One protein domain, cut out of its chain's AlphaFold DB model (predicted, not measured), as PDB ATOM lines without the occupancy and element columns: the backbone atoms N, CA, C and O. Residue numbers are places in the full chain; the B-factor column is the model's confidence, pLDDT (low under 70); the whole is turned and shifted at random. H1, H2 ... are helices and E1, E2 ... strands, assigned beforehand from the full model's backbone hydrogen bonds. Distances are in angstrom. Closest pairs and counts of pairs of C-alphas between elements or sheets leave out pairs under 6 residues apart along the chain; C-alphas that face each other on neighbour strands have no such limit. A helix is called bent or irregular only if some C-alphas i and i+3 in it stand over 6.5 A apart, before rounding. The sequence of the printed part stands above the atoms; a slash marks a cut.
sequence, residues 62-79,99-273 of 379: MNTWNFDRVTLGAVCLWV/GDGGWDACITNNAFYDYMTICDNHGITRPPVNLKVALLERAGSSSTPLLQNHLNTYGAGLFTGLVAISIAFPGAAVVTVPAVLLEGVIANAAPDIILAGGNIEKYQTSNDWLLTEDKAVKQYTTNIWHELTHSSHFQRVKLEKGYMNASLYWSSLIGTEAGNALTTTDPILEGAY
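What this domain is: This is residues 62 to 79 and 99 to 273 of the 379 residues of an uncharacterized protein of Paludibacter sp. 47-17 (UniProt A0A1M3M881). A small, strongly twisted sheet of four strands has helices on both faces, H1 on one and H2 and H3 on the other, while the long helix H5 runs past its E4 edge. H5 and H6 meet near their ends as a V, H6 folds back to pack on H2, and the short H4 packs on the first residues of H5. The printed part has 193 residues, with six named helices and four named strands in the order E1 E2 H1 E3 H2 H3 E4 H4 H5 H6. The mixed sheet runs E2 E1 E3 E4, and the class is mixed, helices and strands. The whole is compact, with a radius of gyration of the C-alphas of 16.5 A and spans of 44 by 43 by 33 A.

Where its parts are: E1, residues 63 to 71, begins at C-alpha 63 (-57.623, -12.624, 35.145) and is 25.3 A long. E2 is residues 75 to 79, and H1 is residues 103 to 122, 28.3 A. E3 is residues 131 to 136, 15.5 A. H2 is residues 155 to 166, 17.5 A, neither bent nor irregular, but only just: C-alphas 155 and 158 are 6.1 A apart. H3, residues 179 to 189, is irregular, with C-alphas 181 and 184 7.3 A apart. E4 is residues 193 to 196 and H4 residues 200 to 204. H5, residues 213 to 241, is 42.0 A long. H6, residues 243 to 263, is 29.8 A long and ends at C-alpha 263 (-22.675, -15.915, 44.656).

How they stand to each other: E1 and E2 form an antiparallel hairpin, N 69 to O 78 being 2.8 A. E1 and E3 are parallel, with N 66 to O 131 at 2.9 A, as are E3 and E4, with N 134 to O 193 at 2.8 A. E3, H2, H3 and E4 make a strand-helix-strand unit, two parallel neighbour strands with helices between, and its crossover is right-handed. H1 is on the sheet at a height of 8.0 A, on the opposite face from H2 and H3. H5 only grazes the sheet with residues 220 to 231. H5 is the hub: its residues 217 to 228 touch H1 at a steep tilt of 48 degrees, the closest C-alphas being Ala 111 and Thr 221, 5.7 A. H5 touches H6 at 47 degrees, steep, opposite ways, the closest C-alphas being Lys 238 and Ala 246, 4.9 A. H4 touches H5, the closest C-alphas being Tyr 203 and Ala 216, 5.2 A. H6 touches H2 with residues 255 to 262, the closest C-alphas being Gly 161 and Ala 258, 5.2 A. H2 and H3 only just touch, with 3 pairs of C-alphas within 8 A, the closest being Ala 156 and Ala 179, 6.2 A. In H1, H5 and H6 every O i to N i+4 pair is within hydrogen-bond range; H2 has 7 of 8, H3 2 of 7 beside 3 of 8 O i to N i+3 pairs, and H4 0 of 1 beside 2 of 2.

The domain as a whole: The C-alphas farthest apart, of Val 180 and Thr 212, are 46.9 A apart. Residues 80 to 98 are not printed, and C-alphas 79 and 99 are 19.9 A apart across the cut. The links E3 to H2 and H2 to H3 are long. The mean pLDDT of the printed part is 73.5; 77 residues are under 70, among them residues 152 to 189.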
ATOM      1  N   MET A  62     -61.299 -11.538  33.349       93.06
ATOM      2  CA  MET A  62     -60.589 -12.646  32.686       93.06
ATOM      3  C   MET A  62     -59.291 -13.058  33.399       93.06
ATOM      4  O   MET A  62     -58.741 -14.107  33.077       93.06
ATOM      5  N   ASN A  63     -58.802 -12.265  34.361       96.44
ATOM      6  CA  ASN A  63     -57.623 -12.624  35.145       96.44
ATOM      7  C   ASN A  63     -57.993 -13.630  36.229       96.44
ATOM      8  O   ASN A  63     -58.993 -13.472  36.933       96.44
ATOM      9  N   THR A  64     -57.148 -14.642  36.358       96.75
ATOM     10  CA  THR A  64     -57.295 -15.781  37.262       96.75
ATOM     11  C   THR A  64     -55.947 -16.100  37.888       96.75
ATOM     12  O   THR A  64     -54.897 -15.895  37.270       96.75
ATOM     13  N   TRP A  65     -55.980 -16.615  39.110       96.19
ATOM     14  CA  TRP A  65     -54.798 -17.073  39.833       96.19
ATOM     15  C   TRP A  65     -55.152 -18.256  40.728       96.19
ATOM     16  O   TRP A  65     -56.297 -18.385  41.166       96.19
ATOM     17  N   ASN A  66     -54.167 -19.103  41.005       94.25
ATOM     18  CA  ASN A  66     -54.269 -20.209  41.948       94.25
ATOM     19  C   ASN A  66     -53.195 -20.062  43.020       94.25
ATOM     20  O   ASN A  66     -52.016 -19.919  42.695       94.25
ATOM     21  N   PHE A  67     -53.604 -20.111  44.282       90.94
ATOM     22  CA  PHE A  67     -52.681 -20.243  45.399       90.94
ATOM     23  C   PHE A  67     -52.496 -21.722  45.676       90.94
ATOM     24  O   PHE A  67     -53.421 -22.401  46.129       90.94
ATOM     25  N   ASP A  68     -51.304 -22.217  45.384       84.88
ATOM     26  CA  ASP A  68     -50.997 -23.631  45.484       84.88
ATOM     27  C   ASP A  68     -50.279 -23.924  46.800       84.88
ATOM     28  O   ASP A  68     -49.519 -23.109  47.335       84.88
ATOM     29  N   ARG A  69     -50.563 -25.101  47.366       72.38
ATOM     30  CA  ARG A  69     -49.805 -25.614  48.498       72.38
ATOM     31  C   ARG A  69     -48.420 -25.965  47.989       72.38
ATOM     32  O   ARG A  69     -48.268 -26.684  46.999       72.38
ATOM     33  N   VAL A  70     -47.431 -25.486  48.722       69.06
ATOM     34  CA  VAL A  70     -46.038 -25.695  48.384       69.06
ATOM     35  C   VAL A  70     -45.494 -26.938  49.078       69.06
ATOM     36  O   VAL A  70     -45.705 -27.151  50.271       69.06
ATOM     37  N   THR A  71     -44.746 -27.743  48.330       56.59
ATOM     38  CA  THR A  71     -43.842 -28.763  48.882       56.59
ATOM     39  C   THR A  71     -42.450 -28.563  48.279       56.59
ATOM     40  O   THR A  71     -42.337 -27.979  47.205       56.59
ATOM     41  N   LEU A  72     -41.388 -29.010  48.963       58.28
ATOM     42  CA  LEU A  72     -40.005 -28.969  48.449       58.28
ATOM     43  C   LEU A  72     -39.587 -27.587  47.888       58.28
ATOM     44  O   LEU A  72     -39.381 -27.420  46.687       58.28
ATOM     45  N   GLY A  73     -39.454 -26.584  48.759       59.00
ATOM     46  CA  GLY A  73     -39.044 -25.233  48.361       59.00
ATOM     47  C   GLY A  73     -40.228 -24.385  47.908       59.00
ATOM     48  O   GLY A  73     -40.797 -23.687  48.737       59.00
ATOM     49  N   ALA A  74     -40.606 -24.480  46.627       59.38
ATOM     50  CA  ALA A  74     -41.627 -23.636  45.982       59.38
ATOM     51  C   ALA A  74     -42.524 -24.382  44.962       59.38
ATOM     52  O   ALA A  74     -43.193 -23.748  44.150       59.38
ATOM     53  N   VAL A  75     -42.544 -25.722  44.962       63.97
ATOM     54  CA  VAL A  75     -43.299 -26.510  43.968       63.97
ATOM     55  C   VAL A  75     -44.809 -26.429  44.226       63.97
ATOM     56  O   VAL A  75     -45.291 -26.862  45.275       63.97
ATOM     57  N   CYS A  76     -45.548 -25.932  43.234       68.12
ATOM     58  CA  CYS A  76     -47.000 -25.782  43.203       68.12
ATOM     59  C   CYS A  76     -47.683 -27.086  42.756       68.12
ATOM     60  O   CYS A  76     -47.818 -27.350  41.559       68.12
ATOM     61  N   LEU A  77     -48.097 -27.924  43.712       66.75
ATOM     62  CA  LEU A  77     -48.677 -29.236  43.393       66.75
ATOM     63  C   LEU A  77     -50.206 -29.231  43.277       66.75
ATOM     64  O   LEU A  77     -50.757 -29.902  42.406       66.75
ATOM     65  N   TRP A  78     -50.904 -28.516  44.159       74.19
ATOM     66  CA  TRP A  78     -52.365 -28.408  44.119       74.19
ATOM     67  C   TRP A  78     -52.858 -27.142  44.813       74.19
ATOM     68  O   TRP A  78     -52.241 -26.667  45.766       74.19
ATOM     69  N   VAL A  79     -54.022 -26.656  44.378       78.50
ATOM     70  CA  VAL A  79     -54.679 -25.468  44.938       78.50
ATOM     71  C   VAL A  79     -54.995 -25.673  46.418       78.50
ATOM     72  O   VAL A  79     -55.538 -26.709  46.822       78.50
ATOM     73  N   GLY A  99     -55.741 -16.032  62.575       75.69
ATOM     74  CA  GLY A  99     -55.375 -17.361  63.069       75.69
ATOM     75  C   GLY A  99     -56.177 -18.520  62.460       75.69
ATOM     76  O   GLY A  99     -55.741 -19.670  62.551       75.69
ATOM     77  N   ASP A 100     -57.306 -18.263  61.783       83.06
ATOM     78  CA  ASP A 100     -57.982 -19.307  61.010       83.06
ATOM     79  C   ASP A 100     -57.116 -19.692  59.803       83.06
ATOM     80  O   ASP A 100     -56.630 -18.834  59.068       83.06
ATOM     81  N   GLY A 101     -56.980 -20.994  59.527       80.75
ATOM     82  CA  GLY A 101     -56.056 -21.493  58.494       80.75
ATOM     83  C   GLY A 101     -56.317 -21.005  57.059       80.75
ATOM     84  O   GLY A 101     -55.488 -21.232  56.184       80.75
ATOM     85  N   GLY A 102     -57.458 -20.364  56.786       86.56
ATOM     86  CA  GLY A 102     -57.771 -19.746  55.494       86.56
ATOM     87  C   GLY A 102     -57.635 -18.220  55.452       86.56
ATOM     88  O   GLY A 102     -57.786 -17.640  54.379       86.56
ATOM     89  N   TRP A 103     -57.385 -17.563  56.589       87.44
ATOM     90  CA  TRP A 103     -57.468 -16.106  56.710       87.44
ATOM     91  C   TRP A 103     -56.381 -15.385  55.902       87.44
ATOM     92  O   TRP A 103     -56.710 -14.531  55.076       87.44
ATOM     93  N   ASP A 104     -55.119 -15.804  56.028       83.94
ATOM     94  CA  ASP A 104     -54.001 -15.233  55.261       83.94
ATOM     95  C   ASP A 104     -54.234 -15.359  53.750       83.94
ATOM     96  O   ASP A 104     -54.101 -14.391  53.006       83.94
ATOM     97  N   ALA A 105     -54.679 -16.528  53.287       88.88
ATOM     98  CA  ALA A 105     -54.961 -16.752  51.873       88.88
ATOM     99  C   ALA A 105     -56.161 -15.921  51.368       88.88
ATOM    100  O   ALA A 105     -56.176 -15.505  50.207       88.88
ATOM    101  N   CYS A 106     -57.143 -15.606  52.222       91.50
ATOM    102  CA  CYS A 106     -58.194 -14.637  51.897       91.50
ATOM    103  C   CYS A 106     -57.640 -13.209  51.752       91.50
ATOM    104  O   CYS A 106     -58.016 -12.517  50.801       91.50
ATOM    105  N   ILE A 107     -56.729 -12.779  52.636       89.50
ATOM    106  CA  ILE A 107     -56.029 -11.487  52.525       89.50
ATOM    107  C   ILE A 107     -55.226 -11.430  51.220       89.50
ATOM    108  O   ILE A 107     -55.394 -10.490  50.439       89.50
ATOM    109  N   THR A 108     -54.423 -12.459  50.931       90.62
ATOM    110  CA  THR A 108     -53.648 -12.557  49.686       90.62
ATOM    111  C   THR A 108     -54.563 -12.478  48.464       90.62
ATOM    112  O   THR A 108     -54.270 -11.766  47.503       90.62
ATOM    113  N   ASN A 109     -55.716 -13.153  48.494       94.56
ATOM    114  CA  ASN A 109     -56.666 -13.157  47.381       94.56
ATOM    115  C   ASN A 109     -57.262 -11.766  47.141       94.56
ATOM    116  O   ASN A 109     -57.348 -11.317  45.997       94.56
ATOM    117  N   ASN A 110     -57.630 -11.065  48.213       94.56
ATOM    118  CA  ASN A 110     -58.114  -9.693  48.123       94.56
ATOM    119  C   ASN A 110     -57.049  -8.751  47.555       94.56
ATOM    120  O   ASN A 110     -57.372  -7.941  46.690       94.56
ATOM    121  N   ALA A 111     -55.784  -8.901  47.962       92.94
ATOM    122  CA  ALA A 111     -54.684  -8.114  47.413       92.94
ATOM    123  C   ALA A 111     -54.543  -8.307  45.891       92.94
ATOM    124  O   ALA A 111     -54.408  -7.319  45.168       92.94
ATOM    125  N   PHE A 112     -54.650  -9.544  45.389       96.56
ATOM    126  CA  PHE A 112     -54.669  -9.822  43.945       96.56
ATOM    127  C   PHE A 112     -55.878  -9.179  43.264       96.56
ATOM    128  O   PHE A 112     -55.725  -8.500  42.249       96.56
ATOM    129  N   TYR A 113     -57.077  -9.357  43.820       97.31
ATOM    130  CA  TYR A 113     -58.303  -8.797  43.255       97.31
ATOM    131  C   TYR A 113     -58.244  -7.266  43.143       97.31
ATOM    132  O   TYR A 113     -58.600  -6.693  42.106       97.31
ATOM    133  N   ASP A 114     -57.783  -6.608  44.205       95.38
ATOM    134  CA  ASP A 114     -57.675  -5.154  44.274       95.38
ATOM    135  C   ASP A 114     -56.587  -4.639  43.333       95.38
ATOM    136  O   ASP A 114     -56.817  -3.651  42.638       95.38
ATOM    137  N   TYR A 115     -55.468  -5.357  43.196       95.75
ATOM    138  CA  TYR A 115     -54.431  -5.028  42.218       95.75
ATOM    139  C   TYR A 115     -54.979  -4.967  40.787       95.75
ATOM    140  O   TYR A 115     -54.742  -3.990  40.081       95.75
ATOM    141  N   MET A 116     -55.779  -5.958  40.371       96.88
ATOM    142  CA  MET A 116     -56.395  -5.966  39.032       96.88
ATOM    143  C   MET A 116     -57.289  -4.742  38.806       96.88
ATOM    144  O   MET A 116     -57.278  -4.149  37.731       96.88
ATOM    145  N   THR A 117     -58.034  -4.344  39.837       94.94
ATOM    146  CA  THR A 117     -58.902  -3.159  39.805       94.94
ATOM    147  C   THR A 117     -58.077  -1.870  39.733       94.94
ATOM    148  O   THR A 117     -58.407  -0.946  38.990       94.94
ATOM    149  N   ILE A 118     -56.964  -1.808  40.470       92.50
ATOM    150  CA  ILE A 118     -56.026  -0.684  40.425       92.50
ATOM    151  C   ILE A 118     -55.377  -0.574  39.043       92.50
ATOM    152  O   ILE A 118     -55.216   0.542  38.547       92.50
ATOM    153  N   CYS A 119     -55.029  -1.695  38.402       94.94
ATOM    154  CA  CYS A 119     -54.474  -1.679  37.051       94.94
ATOM    155  C   CYS A 119     -55.413  -0.989  36.063       94.94
ATOM    156  O   CYS A 119     -54.977  -0.083  35.350       94.94
ATOM    157  N   ASP A 120     -56.697  -1.351  36.088       94.56
ATOM    158  CA  ASP A 120     -57.712  -0.749  35.222       94.56
ATOM    159  C   ASP A 120     -57.858   0.750  35.490       94.56
ATOM    160  O   ASP A 120     -57.801   1.561  34.566       94.56
ATOM    161  N   ASN A 121     -57.978   1.131  36.766       92.12
ATOM    162  CA  ASN A 121     -58.173   2.523  37.169       92.12
ATOM    163  C   ASN A 121     -56.971   3.411  36.823       92.12
ATOM    164  O   ASN A 121     -57.136   4.587  36.505       92.12
ATOM    165  N   HIS A 122     -55.752   2.873  36.912       90.44
ATOM    166  CA  HIS A 122     -54.520   3.606  36.610       90.44
ATOM    167  C   HIS A 122     -54.097   3.483  35.135       90.44
ATOM    168  O   HIS A 122     -53.108   4.102  34.739       90.44
ATOM    169  N   GLY A 123     -54.809   2.693  34.325       92.44
ATOM    170  CA  GLY A 123     -54.472   2.455  32.920       92.44
ATOM    171  C   GLY A 123     -53.118   1.765  32.723       92.44
ATOM    172  O   GLY A 123     -52.430   2.041  31.736       92.44
ATOM    173  N   ILE A 124     -52.709   0.915  33.668       94.38
ATOM    174  CA  ILE A 124     -51.508   0.080  33.541       94.38
ATOM    175  C   ILE A 124     -51.883  -1.350  33.161       94.38
ATOM    176  O   ILE A 124     -53.042  -1.759  33.234       94.38
ATOM    177  N   THR A 125     -50.893  -2.114  32.723       97.38
ATOM    178  CA  THR A 125     -51.108  -3.478  32.255       97.38
ATOM    179  C   THR A 125     -51.457  -4.376  33.440       97.38
ATOM    180  O   THR A 125     -50.891  -4.240  34.520       97.38
ATOM    181  N   ARG A 126     -52.425  -5.280  33.264       97.31
ATOM    182  CA  ARG A 126     -52.668  -6.355  34.232       97.31
ATOM    183  C   ARG A 126     -51.595  -7.445  34.080       97.31
ATOM    184  O   ARG A 126     -51.069  -7.613  32.978       97.31
ATOM    185  N   PRO A 127     -51.332  -8.257  35.111       97.50
ATOM    186  CA  PRO A 127     -50.535  -9.472  34.986       97.50
ATOM    187  C   PRO A 127     -51.102 -10.433  33.923       97.50
ATOM    188  O   PRO A 127     -52.280 -10.316  33.551       97.50
ATOM    189  N   PRO A 128     -50.321 -11.424  33.459       95.94
ATOM    190  CA  PRO A 128     -50.841 -12.538  32.679       95.94
ATOM    191  C   PRO A 128     -52.017 -13.240  33.376       95.94
ATOM    192  O   PRO A 128     -52.185 -13.186  34.597       95.94
ATOM    193  N   VAL A 129     -52.859 -13.901  32.586       94.44
ATOM    194  CA  VAL A 129     -53.943 -14.746  33.111       94.44
ATOM    195  C   VAL A 129     -53.388 -16.095  33.584       94.44
ATOM    196  O   VAL A 129     -52.372 -16.549  33.069       94.44
ATOM    197  N   ASN A 130     -54.094 -16.769  34.496       93.19
ATOM    198  CA  ASN A 130     -53.729 -18.079  35.052       93.19
ATOM    199  C   ASN A 130     -52.377 -18.106  35.790       93.19
ATOM    200  O   ASN A 130     -51.564 -18.995  35.550       93.19
ATOM    201  N   LEU A 131     -52.151 -17.165  36.709       94.31
ATOM    202  CA  LEU A 131     -50.949 -17.178  37.551       94.31
ATOM    203  C   LEU A 131     -50.961 -18.356  38.533       94.31
ATOM    204  O   LEU A 131     -51.948 -18.556  39.249       94.31
ATOM    205  N   LYS A 132     -49.848 -19.088  38.625       91.19
ATOM    206  CA  LYS A 132     -49.590 -20.042  39.715       91.19
ATOM    207  C   LYS A 132     -48.773 -19.383  40.812       91.19
ATOM    208  O   LYS A 132     -47.670 -18.901  40.565       91.19
ATOM    209  N   VAL A 133     -49.297 -19.377  42.029       91.12
ATOM    210  CA  VAL A 133     -48.670 -18.690  43.155       91.12
ATOM    211  C   VAL A 133     -48.297 -19.705  44.223       91.12
ATOM    212  O   VAL A 133     -49.159 -20.384  44.784       91.12
ATOM    213  N   ALA A 134     -47.006 -19.790  44.524       86.94
ATOM    214  CA  ALA A 134     -46.486 -20.522  45.666       86.94
ATOM    215  C   ALA A 134     -46.642 -19.654  46.917       86.94
ATOM    216  O   ALA A 134     -45.860 -18.731  47.134       86.94
ATOM    217  N   LEU A 135     -47.654 -19.939  47.735       82.56
ATOM    218  CA  LEU A 135     -47.838 -19.270  49.021       82.56
ATOM    219  C   LEU A 135     -47.112 -20.065  50.113       82.56
ATOM    220  O   LEU A 135     -47.523 -21.172  50.467       82.56
ATOM    221  N   LEU A 136     -46.014 -19.508  50.621       74.75
ATOM    222  CA  LEU A 136     -45.183 -20.120  51.651       74.75
ATOM    223  C   LEU A 136     -45.677 -19.713  53.046       74.75
ATOM    224  O   LEU A 136     -45.657 -18.536  53.408       74.75
ATOM    225  N   GLU A 137     -46.019 -20.699  53.877       66.88
ATOM    226  CA  GLU A 137     -46.359 -20.539  55.305       66.88
ATOM    227  C   GLU A 137     -45.099 -20.290  56.172       66.88
ATOM    228  O   GLU A 137     -44.938 -20.833  57.265       66.88
ATOM    229  N   ARG A 138     -44.115 -19.540  55.654       61.00
ATOM    230  CA  ARG A 138     -42.822 -19.275  56.306       61.00
ATOM    231  C   ARG A 138     -42.307 -17.884  55.955       61.00
ATOM    232  O   ARG A 138     -42.704 -17.288  54.956       61.00
ATOM    233  N   ALA A 139     -41.410 -17.380  56.796       55.41
ATOM    234  CA  ALA A 139     -40.687 -16.149  56.523       55.41
ATOM    235  C   ALA A 139     -39.619 -16.357  55.447       55.41
ATOM    236  O   ALA A 139     -38.949 -17.387  55.448       55.41
ATOM    237  N   GLY A 140     -39.448 -15.355  54.593       60.91
ATOM    238  CA  GLY A 140     -38.496 -15.355  53.488       60.91
ATOM    239  C   GLY A 140     -38.741 -14.155  52.578       60.91
ATOM    240  O   GLY A 140     -39.528 -13.267  52.920       60.91
ATOM    241  N   SER A 141     -38.092 -14.159  51.419       68.44
ATOM    242  CA  SER A 141     -38.294 -13.163  50.367       68.44
ATOM    243  C   SER A 141     -39.333 -13.648  49.356       68.44
ATOM    244  O   SER A 141     -39.422 -14.841  49.062       68.44
ATOM    245  N   SER A 142     -40.130 -12.717  48.833       79.06
ATOM    246  CA  SER A 142     -41.019 -12.989  47.699       79.06
ATOM    247  C   SER A 142     -40.260 -12.799  46.382       79.06
ATOM    248  O   SER A 142     -39.189 -12.196  46.373       79.06
ATOM    249  N   SER A 143     -40.758 -13.387  45.296       80.31
ATOM    250  CA  SER A 143     -40.172 -13.223  43.960       80.31
ATOM    251  C   SER A 143     -41.190 -13.511  42.860       80.31
ATOM    252  O   SER A 143     -42.144 -14.268  43.058       80.31
ATOM    253  N   THR A 144     -40.948 -12.967  41.667       89.31
ATOM    254  CA  THR A 144     -41.825 -13.125  40.496       89.31
ATOM    255  C   THR A 144     -41.082 -13.757  39.316       89.31
ATOM    256  O   THR A 144     -40.782 -13.092  38.322       89.31
ATOM    257  N   PRO A 145     -40.751 -15.059  39.388       82.94
ATOM    258  CA  PRO A 145     -39.977 -15.706  38.336       82.94
ATOM    259  C   PRO A 145     -40.764 -15.977  37.044       82.94
ATOM    260  O   PRO A 145     -40.147 -16.119  35.997       82.94
ATOM    261  N   LEU A 146     -42.103 -16.015  37.090       88.38
ATOM    262  CA  LEU A 146     -43.006 -16.215  35.941       88.38
ATOM    263  C   LEU A 146     -42.784 -17.516  35.157       88.38
ATOM    264  O   LEU A 146     -43.038 -17.562  33.954       88.38
ATOM    265  N   LEU A 147     -42.355 -18.587  35.831       81.94
ATOM    266  CA  LEU A 147     -41.871 -19.811  35.184       81.94
ATOM    267  C   LEU A 147     -42.918 -20.548  34.327       81.94
ATOM    268  O   LEU A 147     -42.513 -21.371  33.507       81.94
ATOM    269  N   GLN A 148     -44.224 -20.286  34.491       80.75
ATOM    270  CA  GLN A 148     -45.280 -20.820  33.609       80.75
ATOM    271  C   GLN A 148     -45.602 -19.878  32.446       80.75
ATOM    272  O   GLN A 148     -46.159 -20.299  31.433       80.75
ATOM    273  N   ASN A 149     -45.297 -18.590  32.594       83.94
ATOM    274  CA  ASN A 149     -45.718 -17.536  31.682       83.94
ATOM    275  C   ASN A 149     -44.635 -17.088  30.693       83.94
ATOM    276  O   ASN A 149     -44.944 -16.291  29.803       83.94
ATOM    277  N   HIS A 150     -43.410 -17.612  30.791       81.38
ATOM    278  CA  HIS A 150     -42.331 -17.339  29.841       81.38
ATOM    279  C   HIS A 150     -41.418 -18.548  29.584       81.38
ATOM    280  O   HIS A 150     -41.450 -19.541  30.308       81.38
ATOM    281  N   LEU A 151     -40.592 -18.474  28.534       72.88
ATOM    282  CA  LEU A 151     -39.566 -19.490  28.288       72.88
ATOM    283  C   LEU A 151     -38.408 -19.333  29.278       72.88
ATOM    284  O   LEU A 151     -37.695 -18.329  29.252       72.88
ATOM    285  N   ASN A 152     -38.184 -20.372  30.080       63.84
ATOM    286  CA  ASN A 152     -37.074 -20.457  31.025       63.84
ATOM    287  C   ASN A 152     -35.779 -20.821  30.291       63.84
ATOM    288  O   ASN A 152     -35.408 -21.989  30.190       63.84
ATOM    289  N   THR A 153     -35.077 -19.814  29.771       55.78
ATOM    290  CA  THR A 153     -33.853 -20.017  28.962       55.78
ATOM    291  C   THR A 153     -32.698 -20.647  29.765       55.78
ATOM    292  O   THR A 153     -31.786 -21.225  29.184       55.78
ATOM    293  N   TYR A 154     -32.738 -20.574  31.101       50.97
ATOM    294  CA  TYR A 154     -31.659 -21.016  31.999       50.97
ATOM    295  C   TYR A 154     -31.855 -22.415  32.620       50.97
ATOM    296  O   TYR A 154     -31.031 -22.849  33.427       50.97
ATOM    297  N   GLY A 155     -32.904 -23.152  32.233       51.97
ATOM    298  CA  GLY A 155     -33.099 -24.553  32.628       51.97
ATOM    299  C   GLY A 155     -33.085 -24.813  34.146       51.97
ATOM    300  O   GLY A 155     -33.440 -23.957  34.957       51.97
ATOM    301  N   ALA A 156     -32.669 -26.024  34.528       46.53
ATOM    302  CA  ALA A 156     -32.668 -26.549  35.897       46.53
ATOM    303  C   ALA A 156     -31.964 -25.669  36.955       46.53
ATOM    304  O   ALA A 156     -32.397 -25.638  38.107       46.53
ATOM    305  N   GLY A 157     -30.913 -24.932  36.573       50.03
ATOM    306  CA  GLY A 157     -30.132 -24.096  37.494       50.03
ATOM    307  C   GLY A 157     -30.901 -22.884  38.031       50.03
ATOM    308  O   GLY A 157     -30.711 -22.503  39.184       50.03
ATOM    309  N   LEU A 158     -31.826 -22.328  37.237       52.06
ATOM    310  CA  LEU A 158     -32.669 -21.200  37.648       52.06
ATOM    311  C   LEU A 158     -33.663 -21.618  38.736       52.06
ATOM    312  O   LEU A 158     -33.886 -20.873  39.680       52.06
ATOM    313  N   PHE A 159     -34.225 -22.828  38.650       52.41
ATOM    314  CA  PHE A 159     -35.140 -23.336  39.673       52.41
ATOM    315  C   PHE A 159     -34.419 -23.583  41.003       52.41
ATOM    316  O   PHE A 159     -34.941 -23.225  42.054       52.41
ATOM    317  N   THR A 160     -33.197 -24.126  40.972       49.62
ATOM    318  CA  THR A 160     -32.373 -24.292  42.181       49.62
ATOM    319  C   THR A 160     -32.020 -22.943  42.816       49.62
ATOM    320  O   THR A 160     -32.129 -22.815  44.033       49.62
ATOM    321  N   GLY A 161     -31.676 -21.929  42.013       50.72
ATOM    322  CA  GLY A 161     -31.432 -20.560  42.486       50.72
ATOM    323  C   GLY A 161     -32.684 -19.867  43.026       50.72
ATOM    324  O   GLY A 161     -32.640 -19.268  44.090       50.72
ATOM    325  N   LEU A 162     -33.831 -20.007  42.360       52.78
ATOM    326  CA  LEU A 162     -35.105 -19.416  42.785       52.78
ATOM    327  C   LEU A 162     -35.658 -20.050  44.058       52.78
ATOM    328  O   LEU A 162     -36.154 -19.342  44.934       52.78
ATOM    329  N   VAL A 163     -35.541 -21.373  44.185       49.97
ATOM    330  CA  VAL A 163     -35.827 -22.073  45.438       49.97
ATOM    331  C   VAL A 163     -34.865 -21.585  46.518       49.97
ATOM    332  O   VAL A 163     -35.344 -21.252  47.591       49.97
ATOM    333  N   ALA A 164     -33.565 -21.433  46.229       48.31
ATOM    334  CA  ALA A 164     -32.587 -20.877  47.168       48.31
ATOM    335  C   ALA A 164     -32.892 -19.422  47.592       48.31
ATOM    336  O   ALA A 164     -32.760 -19.126  48.772       48.31
ATOM    337  N   ILE A 165     -33.358 -18.547  46.687       47.34
ATOM    338  CA  ILE A 165     -33.765 -17.153  46.971       47.34
ATOM    339  C   ILE A 165     -35.020 -17.107  47.846       47.34
ATOM    340  O   ILE A 165     -35.076 -16.379  48.836       47.34
ATOM    341  N   SER A 166     -36.038 -17.893  47.495       45.41
ATOM    342  CA  SER A 166     -37.312 -17.910  48.224       45.41
ATOM    343  C   SER A 166     -37.226 -18.623  49.578       45.41
ATOM    344  O   SER A 166     -38.060 -18.383  50.453       45.41
ATOM    345  N   ILE A 167     -36.187 -19.441  49.791       40.72
ATOM    346  CA  ILE A 167     -35.841 -20.045  51.087       40.72
ATOM    347  C   ILE A 167     -34.574 -19.450  51.716       40.72
ATOM    348  O   ILE A 167     -34.059 -20.074  52.641       40.72
ATOM    349  N   ALA A 168     -34.050 -18.313  51.236       35.59
ATOM    350  CA  ALA A 168     -32.737 -17.796  51.634       35.59
ATOM    351  C   ALA A 168     -32.650 -17.561  53.152       35.59
ATOM    352  O   ALA A 168     -33.027 -16.518  53.683       35.59
ATOM    353  N   PHE A 169     -32.134 -18.569  53.848       34.34
ATOM    354  CA  PHE A 169     -31.582 -18.482  55.187       34.34
ATOM    355  C   PHE A 169     -30.058 -18.395  55.059       34.34
ATOM    356  O   PHE A 169     -29.486 -19.055  54.185       34.34
ATOM    357  N   PRO A 170     -29.373 -17.706  55.984       30.69
ATOM    358  CA  PRO A 170     -27.952 -17.931  56.194       30.69
ATOM    359  C   PRO A 170     -27.735 -19.420  56.526       30.69
ATOM    360  O   PRO A 170     -28.238 -19.913  57.536       30.69
ATOM    361  N   GLY A 171     -27.021 -20.152  55.664       33.03
ATOM    362  CA  GLY A 171     -26.566 -21.523  55.934       33.03
ATOM    363  C   GLY A 171     -27.479 -22.683  55.505       33.03
ATOM    364  O   GLY A 171     -27.218 -23.818  55.907       33.03
ATOM    365  N   ALA A 172     -28.521 -22.468  54.694       33.53
ATOM    366  CA  ALA A 172     -29.296 -23.586  54.145       33.53
ATOM    367  C   ALA A 172     -28.504 -24.319  53.046       33.53
ATOM    368  O   ALA A 172     -28.153 -23.740  52.020       33.53
ATOM    369  N   ALA A 173     -28.229 -25.609  53.258       32.41
ATOM    370  CA  ALA A 173     -27.624 -26.475  52.253       32.41
ATOM    371  C   ALA A 173     -28.459 -26.450  50.963       32.41
ATOM    372  O   ALA A 173     -29.664 -26.713  50.995       32.41
ATOM    373  N   VAL A 174     -27.809 -26.141  49.838       39.12
ATOM    374  CA  VAL A 174     -28.389 -26.203  48.493       39.12
ATOM    375  C   VAL A 174     -29.033 -27.575  48.318       39.12
ATOM    376  O   VAL A 174     -28.337 -28.589  48.254       39.12
ATOM    377  N   VAL A 175     -30.366 -27.630  48.269       38.81
ATOM    378  CA  VAL A 175     -31.074 -28.872  47.952       38.81
ATOM    379  C   VAL A 175     -30.817 -29.156  46.475       38.81
ATOM    380  O   VAL A 175     -31.456 -28.589  45.591       38.81
ATOM    381  N   THR A 176     -29.834 -30.009  46.201       38.69
ATOM    382  CA  THR A 176     -29.527 -30.504  44.861       38.69
ATOM    383  C   THR A 176     -30.627 -31.466  44.430       38.69
ATOM    384  O   THR A 176     -30.621 -32.652  44.754       38.69
ATOM    385  N   VAL A 177     -31.613 -30.949  43.698       41.41
ATOM    386  CA  VAL A 177     -32.614 -31.797  43.046       41.41
ATOM    387  C   VAL A 177     -31.983 -32.388  41.773       41.41
ATOM    388  O   VAL A 177     -31.459 -31.625  40.958       41.41
ATOM    389  N   PRO A 178     -31.987 -33.720  41.569       38.19
ATOM    390  CA  PRO A 178     -31.393 -34.339  40.384       38.19
ATOM    391  C   PRO A 178     -32.002 -33.795  39.083       38.19
ATOM    392  O   PRO A 178     -33.213 -33.885  38.877       38.19
ATOM    393  N   ALA A 179     -31.156 -33.288  38.181       39.25
ATOM    394  CA  ALA A 179     -31.557 -32.607  36.941       39.25
ATOM    395  C   ALA A 179     -32.487 -33.431  36.019       39.25
ATOM    396  O   ALA A 179     -33.290 -32.862  35.288       39.25
ATOM    397  N   VAL A 180     -32.429 -34.767  36.081       36.66
ATOM    398  CA  VAL A 180     -33.198 -35.679  35.206       36.66
ATOM    399  C   VAL A 180     -34.655 -35.869  35.660       36.66
ATOM    400  O   VAL A 180     -35.520 -36.168  34.845       36.66
ATOM    401  N   LEU A 181     -34.968 -35.648  36.943       37.62
ATOM    402  CA  LEU A 181     -36.352 -35.658  37.453       37.62
ATOM    403  C   LEU A 181     -37.051 -34.296  37.278       37.62
ATOM    404  O   LEU A 181     -38.232 -34.152  37.593       37.62
ATOM    405  N   LEU A 182     -36.310 -33.294  36.794       46.62
ATOM    406  CA  LEU A 182     -36.646 -31.881  36.895       46.62
ATOM    407  C   LEU A 182     -37.514 -31.385  35.730       46.62
ATOM    408  O   LEU A 182     -38.470 -30.652  35.943       46.62
ATOM    409  N   GLU A 183     -37.247 -31.796  34.494       46.28
ATOM    410  CA  GLU A 183     -37.774 -31.060  33.333       46.28
ATOM    411  C   GLU A 183     -39.295 -31.179  33.126       46.28
ATOM    412  O   GLU A 183     -39.923 -30.204  32.731       46.28
ATOM    413  N   GLY A 184     -39.925 -32.320  33.430       42.47
ATOM    414  CA  GLY A 184     -41.361 -32.524  33.160       42.47
ATOM    415  C   GLY A 184     -42.305 -32.143  34.308       42.47
ATOM    416  O   GLY A 184     -43.382 -31.584  34.086       42.47
ATOM    417  N   VAL A 185     -41.912 -32.446  35.549       47.00
ATOM    418  CA  VAL A 185     -42.742 -32.209  36.742       47.00
ATOM    419  C   VAL A 185     -42.576 -30.776  37.238       47.00
ATOM    420  O   VAL A 185     -43.574 -30.134  37.559       47.00
ATOM    421  N   ILE A 186     -41.356 -30.223  37.222       53.19
ATOM    422  CA  ILE A 186     -41.137 -28.828  37.627       53.19
ATOM    423  C   ILE A 186     -41.622 -27.859  36.553       53.19
ATOM    424  O   ILE A 186     -42.211 -26.854  36.921       53.19
ATOM    425  N   ALA A 187     -41.545 -28.170  35.253       57.62
ATOM    426  CA  ALA A 187     -42.144 -27.294  34.238       57.62
ATOM    427  C   ALA A 187     -43.656 -27.091  34.435       57.62
ATOM    428  O   ALA A 187     -44.146 -25.994  34.206       57.62
ATOM    429  N   ASN A 188     -44.393 -28.099  34.916       61.94
ATOM    430  CA  ASN A 188     -45.839 -27.986  35.151       61.94
ATOM    431  C   ASN A 188     -46.207 -27.513  36.564       61.94
ATOM    432  O   ASN A 188     -47.320 -27.034  36.767       61.94
ATOM    433  N   ALA A 189     -45.314 -27.656  37.541       69.69
ATOM    434  CA  ALA A 189     -45.546 -27.296  38.940       69.69
ATOM    435  C   ALA A 189     -44.734 -26.068  39.390       69.69
ATOM    436  O   ALA A 189     -44.719 -25.730  40.571       69.69
ATOM    437  N   ALA A 190     -44.028 -25.405  38.476       75.75
ATOM    438  CA  ALA A 190     -43.257 -24.216  38.791       75.75
ATOM    439  C   ALA A 190     -44.180 -23.014  39.068       75.75
ATOM    440  O   ALA A 190     -45.172 -22.837  38.357       75.75
ATOM    441  N   PRO A 191     -43.857 -22.179  40.064       83.06
ATOM    442  CA  PRO A 191     -44.614 -20.972  40.358       83.06
ATOM    443  C   PRO A 191     -44.324 -19.858  39.347       83.06
ATOM    444  O   PRO A 191     -43.202 -19.702  38.868       83.06
ATOM    445  N   ASP A 192     -45.327 -19.026  39.085       88.62
ATOM    446  CA  ASP A 192     -45.136 -17.711  38.475       88.62
ATOM    447  C   ASP A 192     -44.740 -16.659  39.507       88.62
ATOM    448  O   ASP A 192     -43.952 -15.763  39.215       88.62
ATOM    449  N   ILE A 193     -45.301 -16.768  40.711       90.56
ATOM    450  CA  ILE A 193     -45.036 -15.872  41.834       90.56
ATOM    451  C   ILE A 193     -44.799 -16.730  43.070       90.56
ATOM    452  O   ILE A 193     -45.544 -17.675  43.334       90.56
ATOM    453  N   ILE A 194     -43.776 -16.393  43.840       85.94
ATOM    454  CA  ILE A 194     -43.493 -16.982  45.140       85.94
ATOM    455  C   ILE A 194     -43.734 -15.902  46.182       85.94
ATOM    456  O   ILE A 194     -43.089 -14.858  46.158       85.94
ATOM    457  N   LEU A 195     -44.666 -16.153  47.092       84.62
ATOM    458  CA  LEU A 195     -44.998 -15.244  48.179       84.62
ATOM    459  C   LEU A 195     -44.556 -15.865  49.492       84.62
ATOM    460  O   LEU A 195     -45.130 -16.856  49.952       84.62
ATOM    461  N   ALA A 196     -43.555 -15.252  50.108       70.75
ATOM    462  CA  ALA A 196     -43.228 -15.512  51.497       70.75
ATOM    463  C   ALA A 196     -44.164 -14.700  52.397       70.75
ATOM    464  O   ALA A 196     -44.429 -13.530  52.121       70.75
ATOM    465  N   GLY A 197     -44.658 -15.304  53.479       58.97
ATOM    466  CA  GLY A 197     -45.442 -14.569  54.473       58.97
ATOM    467  C   GLY A 197     -46.907 -14.965  54.611       58.97
ATOM    468  O   GLY A 197     -47.688 -14.127  55.046       58.97
ATOM    469  N   GLY A 198     -47.276 -16.228  54.370       57.72
ATOM    470  CA  GLY A 198     -48.496 -16.811  54.961       57.72
ATOM    471  C   GLY A 198     -48.409 -16.942  56.494       57.72
ATOM    472  O   GLY A 198     -48.651 -18.015  57.022       57.72
ATOM    473  N   ASN A 199     -47.910 -15.899  57.166       56.72
ATOM    474  CA  ASN A 199     -47.825 -15.702  58.610       56.72
ATOM    475  C   ASN A 199     -47.813 -14.185  58.861       56.72
ATOM    476  O   ASN A 199     -46.791 -13.623  59.277       56.72
ATOM    477  N   ILE A 200     -48.924 -13.505  58.559       67.81
ATOM    478  CA  ILE A 200     -49.066 -12.047  58.765       67.81
ATOM    479  C   ILE A 200     -48.750 -11.668  60.228       67.81
ATOM    480  O   ILE A 200     -48.167 -10.616  60.493       67.81
ATOM    481  N   GLU A 201     -49.011 -12.579  61.168       60.22
ATOM    482  CA  GLU A 201     -48.669 -12.479  62.592       60.22
ATOM    483  C   GLU A 201     -47.166 -12.252  62.857       60.22
ATOM    484  O   GLU A 201     -46.793 -11.603  63.833       60.22
ATOM    485  N   LYS A 202     -46.258 -12.691  61.970       57.00
ATOM    486  CA  LYS A 202     -44.813 -12.463  62.152       57.00
ATOM    487  C   LYS A 202     -44.434 -10.983  62.032       57.00
ATOM    488  O   LYS A 202     -43.538 -10.534  62.747       57.00
ATOM    489  N   TYR A 203     -45.124 -10.206  61.194       57.03
ATOM    490  CA  TYR A 203     -44.903  -8.755  61.110       57.03
ATOM    491  C   TYR A 203     -45.237  -8.037  62.428       57.03
ATOM    492  O   TYR A 203     -44.793  -6.912  62.630       57.03
ATOM    493  N   GLN A 204     -45.974  -8.678  63.342       56.09
ATOM    494  CA  GLN A 204     -46.285  -8.123  64.660       56.09
ATOM    495  C   GLN A 204     -45.110  -8.247  65.653       56.09
ATOM    496  O   GLN A 204     -45.094  -7.545  66.661       56.09
ATOM    497  N   THR A 205     -44.122  -9.118  65.390       47.91
ATOM    498  CA  THR A 205     -43.063  -9.488  66.358       47.91
ATOM    499  C   THR A 205     -41.646  -9.036  65.985       47.91
ATOM    500  O   THR A 205     -40.706  -9.325  66.724       47.91
ATOM    501  N   SER A 206     -41.439  -8.313  64.873       50.03
ATOM    502  CA  SER A 206     -40.111  -7.761  64.560       50.03
ATOM    503  C   SER A 206     -39.743  -6.641  65.540       50.03
ATOM    504  O   SER A 206     -40.451  -5.642  65.615       50.03
ATOM    505  N   ASN A 207     -38.626  -6.786  66.261       45.38
ATOM    506  CA  ASN A 207     -38.156  -5.818  67.270       45.38
ATOM    507  C   ASN A 207     -37.923  -4.394  66.724       45.38
ATOM    508  O   ASN A 207     -37.950  -3.445  67.502       45.38
ATOM    509  N   ASP A 208     -37.747  -4.236  65.409       45.56
ATOM    510  CA  ASP A 208     -37.594  -2.929  64.753       45.56
ATOM    511  C   ASP A 208     -38.941  -2.245  64.459       45.56
ATOM    512  O   ASP A 208     -39.008  -1.029  64.282       45.56
ATOM    513  N   TRP A 209     -40.036  -3.014  64.447       50.00
ATOM    514  CA  TRP A 209     -41.376  -2.545  64.107       50.00
ATOM    515  C   TRP A 209     -42.427  -3.372  64.861       50.00
ATOM    516  O   TRP A 209     -42.896  -4.396  64.369       50.00
ATOM    517  N   LEU A 210     -42.835  -2.926  66.052       49.31
ATOM    518  CA  LEU A 210     -44.065  -3.407  66.695       49.31
ATOM    519  C   LEU A 210     -45.265  -2.915  65.862       49.31
ATOM    520  O   LEU A 210     -45.841  -1.855  66.125       49.31
ATOM    521  N   LEU A 211     -45.583  -3.623  64.776       59.34
ATOM    522  CA  LEU A 211     -46.690  -3.283  63.889       59.34
ATOM    523  C   LEU A 211     -47.997  -3.832  64.468       59.34
ATOM    524  O   LEU A 211     -48.080  -4.985  64.881       59.34
ATOM    525  N   THR A 212     -49.047  -3.010  64.468       70.38
ATOM    526  CA  THR A 212     -50.417  -3.500  64.666       70.38
ATOM    527  C   THR A 212     -50.786  -4.462  63.529       70.38
ATOM    528  O   THR A 212     -50.216  -4.369  62.441       70.38
ATOM    529  N   GLU A 213     -51.765  -5.352  63.718       73.25
ATOM    530  CA  GLU A 213     -52.193  -6.274  62.649       73.25
ATOM    531  C   GLU A 213     -52.577  -5.538  61.352       73.25
ATOM    532  O   GLU A 213     -52.164  -5.938  60.268       73.25
ATOM    533  N   ASP A 214     -53.274  -4.404  61.453       75.56
ATOM    534  CA  ASP A 214     -53.608  -3.562  60.294       75.56
ATOM    535  C   ASP A 214     -52.356  -3.131  59.507       75.56
ATOM    536  O   ASP A 214     -52.322  -3.182  58.276       75.56
ATOM    537  N   LYS A 215     -51.287  -2.755  60.215       74.69
ATOM    538  CA  LYS A 215     -50.009  -2.390  59.600       74.69
ATOM    539  C   LYS A 215     -49.328  -3.594  58.946       74.69
ATOM    540  O   LYS A 215     -48.826  -3.467  57.832       74.69
ATOM    541  N   ALA A 216     -49.359  -4.757  59.595       76.38
ATOM    542  CA  ALA A 216     -48.850  -6.009  59.039       76.38
ATOM    543  C   ALA A 216     -49.560  -6.391  57.727       76.38
ATOM    544  O   ALA A 216     -48.902  -6.656  56.720       76.38
ATOM    545  N   VAL A 217     -50.896  -6.331  57.704       80.38
ATOM    546  CA  VAL A 217     -51.713  -6.600  56.508       80.38
ATOM    547  C   VAL A 217     -51.363  -5.638  55.373       80.38
ATOM    548  O   VAL A 217     -51.209  -6.059  54.224       80.38
ATOM    549  N   LYS A 218     -51.199  -4.344  55.671       80.81
ATOM    550  CA  LYS A 218     -50.845  -3.327  54.667       80.81
ATOM    551  C   LYS A 218     -49.435  -3.522  54.109       80.81
ATOM    552  O   LYS A 218     -49.251  -3.414  52.895       80.81
ATOM    553  N   GLN A 219     -48.459  -3.858  54.954       79.50
ATOM    554  CA  GLN A 219     -47.104  -4.209  54.519       79.50
ATOM    555  C   GLN A 219     -47.119  -5.432  53.599       79.50
ATOM    556  O   GLN A 219     -46.547  -5.401  52.510       79.50
ATOM    557  N   TYR A 220     -47.812  -6.492  54.012       81.75
ATOM    558  CA  TYR A 220     -47.919  -7.723  53.238       81.75
ATOM    559  C   TYR A 220     -48.617  -7.492  51.888       81.75
ATOM    560  O   TYR A 220     -48.119  -7.908  50.844       81.75
ATOM    561  N   THR A 221     -49.708  -6.721  51.882       86.69
ATOM    562  CA  THR A 221     -50.404  -6.297  50.656       86.69
ATOM    563  C   THR A 221     -49.478  -5.510  49.725       86.69
ATOM    564  O   THR A 221     -49.474  -5.735  48.516       86.69
ATOM    565  N   THR A 222     -48.650  -4.620  50.278       85.12
ATOM    566  CA  THR A 222     -47.672  -3.839  49.505       85.12
ATOM    567  C   THR A 222     -46.634  -4.747  48.843       85.12
ATOM    568  O   THR A 222     -46.354  -4.573  47.658       85.12
ATOM    569  N   ASN A 223     -46.128  -5.759  49.556       84.62
ATOM    570  CA  ASN A 223     -45.219  -6.762  48.992       84.62
ATOM    571  C   ASN A 223     -45.884  -7.555  47.860       84.62
ATOM    572  O   ASN A 223     -45.298  -7.722  46.798       84.62
ATOM    573  N   ILE A 224     -47.137  -7.979  48.031       90.19
ATOM    574  CA  ILE A 224     -47.879  -8.669  46.965       90.19
ATOM    575  C   ILE A 224     -48.003  -7.782  45.720       90.19
ATOM    576  O   ILE A 224     -47.807  -8.243  44.597       90.19
ATOM    577  N   TRP A 225     -48.317  -6.500  45.896       92.75
ATOM    578  CA  TRP A 225     -48.429  -5.556  44.782       92.75
ATOM    579  C   TRP A 225     -47.091  -5.240  44.111       92.75
ATOM    580  O   TRP A 225     -47.081  -4.903  42.923       92.75
ATOM    581  N   HIS A 226     -45.976  -5.354  44.836       91.94
ATOM    582  CA  HIS A 226     -44.625  -5.295  44.270       91.94
ATOM    583  C   HIS A 226     -44.429  -6.429  43.263       91.94
ATOM    584  O   HIS A 226     -44.220  -6.173  42.079       91.94
ATOM    585  N   GLU A 227     -44.657  -7.668  43.700       92.44
ATOM    586  CA  GLU A 227     -44.546  -8.864  42.858       92.44
ATOM    587  C   GLU A 227     -45.519  -8.847  41.666       92.44
ATOM    588  O   GLU A 227     -45.174  -9.141  40.521       92.44
ATOM    589  N   LEU A 228     -46.759  -8.404  41.875       96.50
ATOM    590  CA  LEU A 228     -47.718  -8.274  40.774       96.50
ATOM    591  C   LEU A 228     -47.334  -7.182  39.766       96.50
ATOM    592  O   LEU A 228     -47.721  -7.268  38.596       96.50
ATOM    593  N   THR A 229     -46.556  -6.178  40.180       96.69
ATOM    594  CA  THR A 229     -46.022  -5.161  39.264       96.69
ATOM    595  C   THR A 229     -44.982  -5.741  38.326       96.69
ATOM    596  O   THR A 229     -45.043  -5.457  37.131       96.69
ATOM    597  N   HIS A 230     -44.123  -6.629  38.815       95.81
ATOM    598  CA  HIS A 230     -43.210  -7.403  37.976       95.81
ATOM    599  C   HIS A 230     -43.952  -8.245  36.940       95.81
ATOM    600  O   HIS A 230     -43.675  -8.175  35.740       95.81
ATOM    601  N   SER A 231     -44.986  -8.960  37.381       96.94
ATOM    602  CA  SER A 231     -45.830  -9.759  36.489       96.94
ATOM    603  C   SER A 231     -46.514  -8.905  35.406       96.94
ATOM    604  O   SER A 231     -46.511  -9.248  34.219       96.94
ATOM    605  N   SER A 232     -47.038  -7.738  35.786       97.75
ATOM    606  CA  SER A 232     -47.629  -6.764  34.857       97.75
ATOM    607  C   SER A 232     -46.613  -6.193  33.872       97.75
ATOM    608  O   SER A 232     -46.915  -6.039  32.687       97.75
ATOM    609  N   HIS A 233     -45.391  -5.921  34.333       97.44
ATOM    610  CA  HIS A 233     -44.307  -5.418  33.497       97.44
ATOM    611  C   HIS A 233     -43.918  -6.449  32.437       97.44
ATOM    612  O   HIS A 233     -43.884  -6.105  31.254       97.44
ATOM    613  N   PHE A 234     -43.755  -7.724  32.798       96.81
ATOM    614  CA  PHE A 234     -43.572  -8.796  31.816       96.81
ATOM    615  C   PHE A 234     -44.687  -8.806  30.761       96.81
ATOM    616  O   PHE A 234     -44.412  -8.841  29.555       96.81
ATOM    617  N   GLN A 235     -45.948  -8.725  31.195       97.62
ATOM    618  CA  GLN A 235     -47.084  -8.694  30.279       97.62
ATOM    619  C   GLN A 235     -47.043  -7.461  29.365       97.62
ATOM    620  O   GLN A 235     -47.324  -7.589  28.171       97.62
ATOM    621  N   ARG A 236     -46.623  -6.289  29.861       97.81
ATOM    622  CA  ARG A 236     -46.398  -5.102  29.024       97.81
ATOM    623  C   ARG A 236     -45.317  -5.360  27.976       97.81
ATOM    624  O   ARG A 236     -45.558  -5.093  26.803       97.81
ATOM    625  N   VAL A 237     -44.161  -5.922  28.347       97.75
ATOM    626  CA  VAL A 237     -43.103  -6.260  27.373       97.75
ATOM    627  C   VAL A 237     -43.634  -7.225  26.315       97.75
ATOM    628  O   VAL A 237     -43.382  -7.036  25.126       97.75
ATOM    629  N   LYS A 238     -44.421  -8.227  26.719       96.94
ATOM    630  CA  LYS A 238     -45.046  -9.188  25.801       96.94
ATOM    631  C   LYS A 238     -45.997  -8.513  24.816       96.94
ATOM    632  O   LYS A 238     -45.979  -8.875  23.642       96.94
ATOM    633  N   LEU A 239     -46.791  -7.543  25.267       96.75
ATOM    634  CA  LEU A 239     -47.700  -6.782  24.407       96.75
ATOM    635  C   LEU A 239     -46.948  -5.890  23.407       96.75
ATOM    636  O   LEU A 239     -47.346  -5.823  22.250       96.75
ATOM    637  N   GLU A 240     -45.856  -5.245  23.825       96.25
ATOM    638  CA  GLU A 240     -45.122  -4.288  22.979       96.25
ATOM    639  C   GLU A 240     -44.078  -4.951  22.061       96.25
ATOM    640  O   GLU A 240     -43.779  -4.446  20.979       96.25
ATOM    641  N   LYS A 241     -43.468  -6.062  22.498       96.00
ATOM    642  CA  LYS A 241     -42.300  -6.685  21.842       96.00
ATOM    643  C   LYS A 241     -42.514  -8.145  21.446       96.00
ATOM    644  O   LYS A 241     -41.650  -8.720  20.784       96.00
ATOM    645  N   GLY A 242     -43.635  -8.752  21.827       95.81
ATOM    646  CA  GLY A 242     -43.933 -10.157  21.569       95.81
ATOM    647  C   GLY A 242     -43.347 -11.117  22.610       95.81
ATOM    648  O   GLY A 242     -42.442 -10.791  23.382       95.81
ATOM    649  N   TYR A 243     -43.880 -12.340  22.619       92.56
ATOM    650  CA  TYR A 243     -43.610 -13.356  23.641       92.56
ATOM    651  C   TYR A 243     -42.130 -13.745  23.778       92.56
ATOM    652  O   TYR A 243     -41.624 -13.852  24.895       92.56
ATOM    653  N   MET A 244     -41.424 -13.926  22.657       90.75
ATOM    654  CA  MET A 244     -40.013 -14.333  22.678       90.75
ATOM    655  C   MET A 244     -39.126 -13.263  23.318       90.75
ATOM    656  O   MET A 244     -38.320 -13.567  24.193       90.75
ATOM    657  N   ASN A 245     -39.324 -11.997  22.941       91.88
ATOM    658  CA  ASN A 245     -38.564 -10.882  23.500       91.88
ATOM    659  C   ASN A 245     -38.871 -10.679  24.985       91.88
ATOM    660  O   ASN A 245     -37.949 -10.469  25.766       91.88
ATOM    661  N   ALA A 246     -40.136 -10.806  25.392       94.19
ATOM    662  CA  ALA A 246     -40.510 -10.756  26.804       94.19
ATOM    663  C   ALA A 246     -39.875 -11.896  27.612       94.19
ATOM    664  O   ALA A 246     -39.380 -11.668  28.713       94.19
ATOM    665  N   SER A 247     -39.821 -13.105  27.047       88.19
ATOM    666  CA  SER A 247     -39.196 -14.255  27.707       88.19
ATOM    667  C   SER A 247     -37.699 -14.054  27.924       88.19
ATOM    668  O   SER A 247     -37.214 -14.303  29.026       88.19
ATOM    669  N   LEU A 248     -36.981 -13.550  26.913       87.44
ATOM    670  CA  LEU A 248     -35.553 -13.221  27.008       87.44
ATOM    671  C   LEU A 248     -35.291 -12.036  27.943       87.44
ATOM    672  O   LEU A 248     -34.311 -12.032  28.689       87.44
ATOM    673  N   TYR A 249     -36.163 -11.028  27.912       91.69
ATOM    674  CA  TYR A 249     -36.110  -9.888  28.819       91.69
ATOM    675  C   TYR A 249     -36.197 -10.355  30.272       91.69
ATOM    676  O   TYR A 249     -35.309 -10.050  31.062       91.69
ATOM    677  N   TRP A 250     -37.218 -11.149  30.595       91.31
ATOM    678  CA  TRP A 250     -37.460 -11.611  31.959       91.31
ATOM    679  C   TRP A 250     -36.443 -12.656  32.415       91.31
ATOM    680  O   TRP A 250     -35.929 -12.562  33.522       91.31
ATOM    681  N   SER A 251     -36.052 -13.586  31.533       84.38
ATOM    682  CA  SER A 251     -34.975 -14.546  31.819       84.38
ATOM    683  C   SER A 251     -33.693 -13.825  32.238       84.38
ATOM    684  O   SER A 251     -33.041 -14.244  33.183       84.38
ATOM    685  N   SER A 252     -33.340 -12.731  31.554       84.81
ATOM    686  CA  SER A 252     -32.158 -11.923  31.879       84.81
ATOM    687  C   SER A 252     -32.243 -11.285  33.263       84.81
ATOM    688  O   SER A 252     -31.243 -11.263  33.966       84.81
ATOM    689  N   LEU A 253     -33.417 -10.771  33.649       87.31
ATOM    690  CA  LEU A 253     -33.635 -10.174  34.969       87.31
ATOM    691  C   LEU A 253     -33.478 -11.233  36.069       87.31
ATOM    692  O   LEU A 253     -32.604 -11.117  36.922       87.31
ATOM    693  N   ILE A 254     -34.254 -12.315  35.970       81.00
ATOM    694  CA  ILE A 254     -34.265 -13.387  36.970       81.00
ATOM    695  C   ILE A 254     -32.917 -14.114  37.031       81.00
ATOM    696  O   ILE A 254     -32.466 -14.500  38.104       81.00
ATOM    697  N   GLY A 255     -32.243 -14.287  35.891       75.88
ATOM    698  CA  GLY A 255     -30.904 -14.870  35.830       75.88
ATOM    699  C   GLY A 255     -29.857 -14.026  36.555       75.88
ATOM    700  O   GLY A 255     -29.011 -14.589  37.246       75.88
ATOM    701  N   THR A 256     -29.931 -12.694  36.445       81.50
ATOM    702  CA  THR A 256     -29.071 -11.776  37.209       81.50
ATOM    703  C   THR A 256     -29.343 -11.901  38.705       81.50
ATOM    704  O   THR A 256     -28.411 -12.134  39.470       81.50
ATOM    705  N   GLU A 257     -30.607 -11.822  39.123       79.31
ATOM    706  CA  GLU A 257     -30.964 -11.845  40.546       79.31
ATOM    707  C   GLU A 257     -30.642 -13.187  41.216       79.31
ATOM    708  O   GLU A 257     -30.069 -13.240  42.306       79.31
ATOM    709  N   ALA A 258     -30.941 -14.294  40.530       72.31
ATOM    710  CA  ALA A 258     -30.589 -15.632  40.990       72.31
ATOM    711  C   ALA A 258     -29.082 -15.873  41.005       72.31
ATOM    712  O   ALA A 258     -28.583 -16.509  41.930       72.31
ATOM    713  N   GLY A 259     -28.352 -15.360  40.012       70.38
ATOM    714  CA  GLY A 259     -26.895 -15.426  39.985       70.38
ATOM    715  C   GLY A 259     -26.285 -14.748  41.208       70.38
ATOM    716  O   GLY A 259     -25.553 -15.394  41.954       70.38
ATOM    717  N   ASN A 260     -26.667 -13.495  41.461       74.00
ATOM    718  CA  ASN A 260     -26.179 -12.716  42.599       74.00
ATOM    719  C   ASN A 260     -26.503 -13.391  43.938       74.00
ATOM    720  O   ASN A 260     -25.629 -13.524  44.793       74.00
ATOM    721  N   ALA A 261     -27.728 -13.899  44.097       69.31
ATOM    722  CA  ALA A 261     -28.139 -14.607  45.306       69.31
ATOM    723  C   ALA A 261     -27.368 -15.916  45.555       69.31
ATOM    724  O   ALA A 261     -27.235 -16.341  46.701       69.31
ATOM    725  N   LEU A 262     -26.862 -16.572  44.506       65.88
ATOM    726  CA  LEU A 262     -26.045 -17.784  44.629       65.88
ATOM    727  C   LEU A 262     -24.568 -17.484  44.903       65.88
ATOM    728  O   LEU A 262     -23.861 -18.353  45.415       65.88
ATOM    729  N   THR A 263     -24.090 -16.294  44.537       66.31
ATOM    730  CA  THR A 263     -22.675 -15.915  44.656       66.31
ATOM    731  C   THR A 263     -22.380 -14.955  45.801       66.31
ATOM    732  O   THR A 263     -21.206 -14.730  46.089       66.31
ATOM    733  N   THR A 264     -23.404 -14.382  46.439       63.62
ATOM    734  CA  THR A 264     -23.223 -13.462  47.567       63.62
ATOM    735  C   THR A 264     -22.523 -14.151  48.738       63.62
ATOM    736  O   THR A 264     -22.875 -15.263  49.142       63.62
ATOM    737  N   THR A 265     -21.510 -13.475  49.279       57.12
ATOM    738  CA  THR A 265     -20.776 -13.937  50.467       57.12
ATOM    739  C   THR A 265     -21.270 -13.266  51.749       57.12
ATOM    740  O   THR A 265     -21.102 -13.833  52.830       57.12
ATOM    741  N   ASP A 266     -21.955 -12.122  51.620       51.59
ATOM    742  CA  ASP A 266     -22.673 -11.436  52.694       51.59
ATOM    743  C   ASP A 266     -24.091 -11.027  52.227       51.59
ATOM    744  O   ASP A 266     -24.280  -9.956  51.638       51.59
ATOM    745  N   PRO A 267     -25.117 -11.857  52.505       51.28
ATOM    746  CA  PRO A 267     -26.492 -11.620  52.060       51.28
ATOM    747  C   PRO A 267     -27.126 -10.333  52.601       51.28
ATOM    748  O   PRO A 267     -28.146  -9.894  52.072       51.28
ATOM    749  N   ILE A 268     -26.564  -9.754  53.669       45.84
ATOM    750  CA  ILE A 268     -27.063  -8.526  54.296       45.84
ATOM    751  C   ILE A 268     -26.543  -7.293  53.541       45.84
ATOM    752  O   ILE A 268     -27.239  -6.281  53.494       45.84
ATOM    753  N   LEU A 269     -25.353  -7.377  52.931       43.44
ATOM    754  CA  LEU A 269     -24.699  -6.254  52.249       43.44
ATOM    755  C   LEU A 269     -24.804  -6.298  50.717       43.44
ATOM    756  O   LEU A 269     -24.789  -5.242  50.090       43.44
ATOM    757  N   GLU A 270     -24.894  -7.483  50.104       53.66
ATOM    758  CA  GLU A 270     -24.748  -7.634  48.642       53.66
ATOM    759  C   GLU A 270     -26.057  -7.972  47.905       53.66
ATOM    760  O   GLU A 270     -26.145  -7.722  46.705       53.66
ATOM    761  N   GLY A 271     -27.086  -8.452  48.619       66.25
ATOM    762  CA  GLY A 271     -28.464  -8.634  48.137       66.25
ATOM    763  C   GLY A 271     -28.657  -9.492  46.869       66.25
ATOM    764  O   GLY A 271     -27.737  -9.816  46.128       66.25
ATOM    765  N   ALA A 272     -29.905  -9.860  46.561       71.38
ATOM    766  CA  ALA A 272     -30.211 -10.531  45.287       71.38
ATOM    767  C   ALA A 272     -30.088  -9.574  44.085       71.38
ATOM    768  O   ALA A 272     -29.852  -9.997  42.961       71.38
ATOM    769  N   TYR A 273     -30.213  -8.267  44.306       76.62
ATOM    770  CA  TYR A 273     -30.238  -7.281  43.226       76.62
ATOM    771  C   TYR A 273     -28.839  -6.945  42.682       76.62
ATOM    772  O   TYR A 273     -28.727  -6.486  41.544       76.62
TER     773      TYR A 273